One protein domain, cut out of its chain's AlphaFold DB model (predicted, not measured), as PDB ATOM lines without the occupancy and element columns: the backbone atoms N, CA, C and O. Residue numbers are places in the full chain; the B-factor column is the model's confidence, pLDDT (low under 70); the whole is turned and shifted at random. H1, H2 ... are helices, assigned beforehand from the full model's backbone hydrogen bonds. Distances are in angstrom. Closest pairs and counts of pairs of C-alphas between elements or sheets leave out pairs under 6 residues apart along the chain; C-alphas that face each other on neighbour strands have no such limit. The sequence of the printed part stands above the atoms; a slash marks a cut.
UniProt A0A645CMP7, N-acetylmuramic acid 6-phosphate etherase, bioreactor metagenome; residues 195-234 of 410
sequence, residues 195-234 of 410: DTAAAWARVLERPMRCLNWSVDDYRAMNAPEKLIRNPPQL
ATOM      1  N   ASP A 195      59.195 105.392  10.785       97.12
ATOM      2  CA  ASP A 195      58.573 105.776  12.059       97.12
ATOM      3  C   ASP A 195      58.615 104.612  13.068       97.12
ATOM      4  O   ASP A 195      58.999 103.488  12.735       97.12
ATOM      5  N   THR A 196      58.251 104.861  14.326       95.56
ATOM      6  CA  THR A 196      58.361 103.862  15.399       95.56
ATOM      7  C   THR A 196      57.517 102.616  15.133       95.56
ATOM      8  O   THR A 196      57.963 101.504  15.426       95.56
ATOM      9  N   ALA A 197      56.321 102.760  14.559       95.94
ATOM     10  CA  ALA A 197      55.450 101.618  14.285       95.94
ATOM     11  C   ALA A 197      56.031 100.732  13.176       95.94
ATOM     12  O   ALA A 197      56.125  99.511  13.338       95.94
ATOM     13  N   ALA A 198      56.485 101.346  12.082       96.56
ATOM     14  CA  ALA A 198      57.131 100.657  10.975       96.56
ATOM     15  C   ALA A 198      58.489 100.061  11.381       96.56
ATOM     16  O   ALA A 198      58.818  98.951  10.962       96.56
ATOM     17  N   ALA A 199      59.257 100.747  12.233       96.50
ATOM     18  CA  ALA A 199      60.519 100.243  12.769       96.50
ATOM     19  C   ALA A 199      60.305  98.987  13.626       96.50
ATOM     20  O   ALA A 199      61.003  97.995  13.424       96.50
ATOM     21  N   TRP A 200      59.310  98.973  14.521       95.81
ATOM     22  CA  TRP A 200      58.976  97.770  15.292       95.81
ATOM     23  C   TRP A 200      58.478  96.626  14.408       95.81
ATOM     24  O   TRP A 200      58.874  95.480  14.616       95.81
ATOM     25  N   ALA A 201      57.642  96.920  13.409       95.06
ATOM     26  CA  ALA A 201      57.189  95.914  12.452       95.06
ATOM     27  C   ALA A 201      58.365  95.301  11.676       95.06
ATOM     28  O   ALA A 201      58.402  94.087  11.486       95.06
ATOM     29  N   ARG A 202      59.349  96.124  11.284       94.12
ATOM     30  CA  ARG A 202      60.579  95.663  10.633       94.12
ATOM     31  C   ARG A 202      61.443  94.817  11.565       94.12
ATOM     32  O   ARG A 202      61.891  93.766  11.150       94.12
ATOM     33  N   VAL A 203      61.651  95.252  12.806       93.81
ATOM     34  CA  VAL A 203      62.469  94.533  13.800       93.81
ATOM     35  C   VAL A 203      61.894  93.156  14.134       93.81
ATOM     36  O   VAL A 203      62.645  92.219  14.376       93.81
ATOM     37  N   LEU A 204      60.567  93.031  14.190       92.75
ATOM     38  CA  LEU A 204      59.914  91.779  14.571       92.75
ATOM     39  C   LEU A 204      59.662  90.839  13.387       92.75
ATOM     40  O   LEU A 204      59.453  89.649  13.618       92.75
ATOM     41  N   GLU A 205      59.584  91.380  12.167       91.69
ATOM     42  CA  GLU A 205      59.178  90.693  10.927       91.69
ATOM     43  C   GLU A 205      57.848  89.922  11.020       91.69
ATOM     44  O   GLU A 205      57.505  89.076  10.195       91.69
ATOM     45  N   ARG A 206      57.050  90.228  12.043       91.56
ATOM     46  CA  ARG A 206      55.744  89.630  12.309       91.56
ATOM     47  C   ARG A 206      54.889  90.589  13.132       91.56
ATOM     48  O   ARG A 206      55.433  91.467  13.807       91.56
ATOM     49  N   PRO A 207      53.558  90.397  13.161       90.94
ATOM     50  CA  PRO A 207      52.700  91.137  14.078       90.94
ATOM     51  C   PRO A 207      53.171  91.004  15.534       90.94
ATOM     52  O   PRO A 207      53.566  89.917  15.968       90.94
ATOM     53  N   MET A 208      53.101  92.101  16.295       91.44
ATOM     54  CA  MET A 208      53.491  92.138  17.708       91.44
ATOM     55  C   MET A 208      52.693  91.105  18.514       91.44
ATOM     56  O   MET A 208      51.477  91.219  18.662       91.44
ATOM     57  N   ARG A 209      53.381  90.097  19.063       89.69
ATOM     58  CA  ARG A 209      52.790  89.100  19.974       89.69
ATOM     59  C   ARG A 209      53.131  89.461  21.413       89.69
ATOM     60  O   ARG A 209      53.980  88.840  22.043       89.69
ATOM     61  N   CYS A 210      52.505  90.530  21.870       89.81
ATOM     62  CA  CYS A 210      52.658  91.075  23.209       89.81
ATOM     63  C   CYS A 210      51.784  90.334  24.236       89.81
ATOM     64  O   CYS A 210      50.807  89.678  23.870       89.81
ATOM     65  N   LEU A 211      52.117  90.460  25.524       87.75
ATOM     66  CA  LEU A 211      51.311  89.878  26.597       87.75
ATOM     67  C   LEU A 211      50.147  90.817  26.923       87.75
ATOM     68  O   LEU A 211      50.346  91.914  27.442       87.75
ATOM     69  N   ASN A 212      48.931  90.358  26.633       88.38
ATOM     70  CA  ASN A 212      47.683  91.066  26.931       88.38
ATOM     71  C   ASN A 212      46.951  90.437  28.128       88.38
ATOM     72  O   ASN A 212      45.724  90.388  28.149       88.38
ATOM     73  N   TRP A 213      47.705  89.906  29.095       90.19
ATOM     74  CA  TRP A 213      47.145  89.250  30.273       90.19
ATOM     75  C   TRP A 213      46.422  90.247  31.178       90.19
ATOM     76  O   TRP A 213      46.957  91.292  31.554       90.19
ATOM     77  N   SER A 214      45.199  89.886  31.530       90.25
ATOM     78  CA  SER A 214      44.324  90.580  32.459       90.25
ATOM     79  C   SER A 214      44.648  90.222  33.911       90.25
ATOM     80  O   SER A 214      45.360  89.261  34.203       90.25
ATOM     81  N   VAL A 215      44.069  90.973  34.851       92.81
ATOM     82  CA  VAL A 215      44.114  90.639  36.284       92.81
ATOM     83  C   VAL A 215      43.605  89.214  36.540       92.81
ATOM     84  O   VAL A 215      44.160  88.509  37.381       92.81
ATOM     85  N   ASP A 216      42.580  88.779  35.806       94.06
ATOM     86  CA  ASP A 216      41.990  87.451  35.968       94.06
ATOM     87  C   ASP A 216      42.923  86.341  35.475       94.06
ATOM     88  O   ASP A 216      43.006  85.301  36.124       94.06
ATOM     89  N   ASP A 217      43.714  86.589  34.426       93.00
ATOM     90  CA  ASP A 217      44.759  85.654  33.988       93.00
ATOM     91  C   ASP A 217      45.821  85.469  35.083       93.00
ATOM     92  O   ASP A 217      46.198  84.345  35.418       93.00
ATOM     93  N   TYR A 218      46.269  86.563  35.715       92.44
ATOM     94  CA  TYR A 218      47.214  86.489  36.835       92.44
ATOM     95  C   TYR A 218      46.621  85.782  38.061       92.44
ATOM     96  O   TYR A 218      47.337  85.035  38.732       92.44
ATOM     97  N   ARG A 219      45.324  85.962  38.345       94.00
ATOM     98  CA  ARG A 219      44.624  85.202  39.398       94.00
ATOM     99  C   ARG A 219      44.561  83.715  39.067       94.00
ATOM    100  O   ARG A 219      44.852  82.901  39.939       94.00
ATOM    101  N   ALA A 220      44.234  83.361  37.825       94.44
ATOM    102  CA  ALA A 220      44.169  81.973  37.371       94.44
ATOM    103  C   ALA A 220      45.534  81.269  37.461       94.44
ATOM    104  O   ALA A 220      45.598  80.092  37.803       94.44
ATOM    105  N   MET A 221      46.627  82.003  37.234       90.56
ATOM    106  CA  MET A 221      48.000  81.515  37.415       90.56
ATOM    107  C   MET A 221      48.475  81.500  38.878       90.56
ATOM    108  O   MET A 221      49.633  81.168  39.133       90.56
ATOM    109  N   ASN A 222      47.625  81.881  39.840       92.94
ATOM    110  CA  ASN A 222      47.988  82.029  41.252       92.94
ATOM    111  C   ASN A 222      49.220  82.940  41.450       92.94
ATOM    112  O   ASN A 222      50.136  82.646  42.224       92.94
ATOM    113  N   ALA A 223      49.278  84.037  40.687       91.12
ATOM    114  CA  ALA A 223      50.390  84.972  40.738       91.12
ATOM    115  C   ALA A 223      50.434  85.722  42.086       91.12
ATOM    116  O   ALA A 223      49.403  85.921  42.728       91.12
ATOM    117  N   PRO A 224      51.612  86.212  42.517       92.81
ATOM    118  CA  PRO A 224      51.718  87.061  43.696       92.81
ATOM    119  C   PRO A 224      50.765  88.263  43.652       92.81
ATOM    120  O   PRO A 224      50.666  88.946  42.633       92.81
ATOM    121  N   GLU A 225      50.159  88.595  44.794       92.75
ATOM    122  CA  GLU A 225      49.178  89.685  44.941       92.75
ATOM    123  C   GLU A 225      49.672  91.028  44.371       92.75
ATOM    124  O   GLU A 225      48.911  91.793  43.786       92.75
ATOM    125  N   LYS A 226      50.980  91.305  44.470       91.50
ATOM    126  CA  LYS A 226      51.602  92.500  43.879       91.50
ATOM    127  C   LYS A 226      51.426  92.569  42.354       91.50
ATOM    128  O   LYS A 226      51.182  93.654  41.835       91.50
ATOM    129  N   LEU A 227      51.556  91.439  41.652       89.06
ATOM    130  CA  LEU A 227      51.373  91.362  40.197       89.06
ATOM    131  C   LEU A 227      49.895  91.412  39.813       89.06
ATOM    132  O   LEU A 227      49.559  92.033  38.815       89.06
ATOM    133  N   ILE A 228      49.012  90.828  40.626       91.88
ATOM    134  CA  ILE A 228      47.559  90.906  40.418       91.88
ATOM    135  C   ILE A 228      47.077  92.357  40.550       91.88
ATOM    136  O   ILE A 228      46.305  92.830  39.719       91.88
ATOM    137  N   ARG A 229      47.547  93.085  41.573       93.06
ATOM    138  CA  ARG A 229      47.172  94.491  41.812       93.06
ATOM    139  C   ARG A 229      47.686  95.446  40.745       93.06
ATOM    140  O   ARG A 229      47.030  96.443  40.469       93.06
ATOM    141  N   ASN A 230      48.863  95.168  40.189       89.25
ATOM    142  CA  ASN A 230      49.464  95.997  39.153       89.25
ATOM    143  C   ASN A 230      50.104  95.124  38.062       89.25
ATOM    144  O   ASN A 230      51.327  94.934  38.067       89.25
ATOM    145  N   PRO A 231      49.290  94.576  37.140       88.19
ATOM    146  CA  PRO A 231      49.788  93.750  36.053       88.19
ATOM    147  C   PRO A 231      50.776  94.519  35.167       88.19
ATOM    148  O   PRO A 231      50.495  95.661  34.780       88.19
ATOM    149  N   PRO A 232      51.908  93.898  34.789       86.75
ATOM    150  CA  PRO A 232      52.828  94.457  33.811       86.75
ATOM    151  C   PRO A 232      52.116  94.866  32.514       86.75
ATOM    152  O   PRO A 232      51.453  94.055  31.868       86.75
ATOM    153  N   GLN A 233      52.291  96.123  32.105       85.19
ATOM    154  CA  GLN A 233      51.751  96.650  30.850       85.19
ATOM    155  C   GLN A 233      52.696  96.298  29.698       85.19
ATOM    156  O   GLN A 233      53.537  97.097  29.299       85.19
ATOM    157  N   LEU A 234      52.579  95.068  29.198       87.69
ATOM    158  CA  LEU A 234      53.448  94.504  28.158       87.69
ATOM    159  C   LEU A 234      52.733  94.349  26.807       87.69
ATOM    160  O   LEU A 234      53.133  93.516  25.996       87.69
TER     161      LEU A 234
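What this domain is: This is residues 195 to 234 of the 410 residues of the protein "N-acetylmuramic acid 6-phosphate etherase" of bioreactor metagenome (UniProt A0A645CMP7). The longest helix, H1, sits alone at one end of an open, drawn-out shape, and an outstretched link, residues 205 to 214, leads from it to a small head of two short helices, H2 and H3, packed together at the other end. After H3 the last residues, 230 to 234, fold back from the head in the direction of H1. The printed part has 40 residues with three named helices, H1, H2 and H3 in chain order, and no named strand; the class is all helix. The whole is extended, with a radius of gyration of the C-alphas of 14.1 A and spans of 37 by 15 by 11 A.

Where its parts are: Find C-alpha 196 at (58.361, 103.862, 15.399); from there H1, residues 196 to 204, runs 12.2 A to C-alpha 204 at (59.914, 91.779, 14.571). Further along, H2 covers residues 215 to 220 and is 8.7 A long. H3, residues 225 to 229, is 6.1 A long and ends at C-alpha 229, at (47.172, 94.491, 41.812).

How they stand to each other: Begin at H1, which touches no helix: it is apart from H2 and apart from H3. Residues 201 to 207, of which 201 to 204 belong to H1, stand free. At the other end, look at Val 215 and Ile 228: H2 and H3 touch, and these are their closest C-alphas, 5.4 A apart. Their centres are 9.3 A apart. In the backbones of H1, H2 and H3, every O i to N i+4 pair is within hydrogen-bond range.

The domain as a whole: Look to Asp 195 and Asn 222 for the two C-alphas farthest apart, 39.1 A. The printed part, residues 195 to 234, has no cut. The link from H1 to H2, ten residues, is short, and that from H2 to H3, four residues, is tight. In the B-factor column of this predicted model you will find a mean pLDDT of 92.0 for the printed part, and no printed residue is under 70.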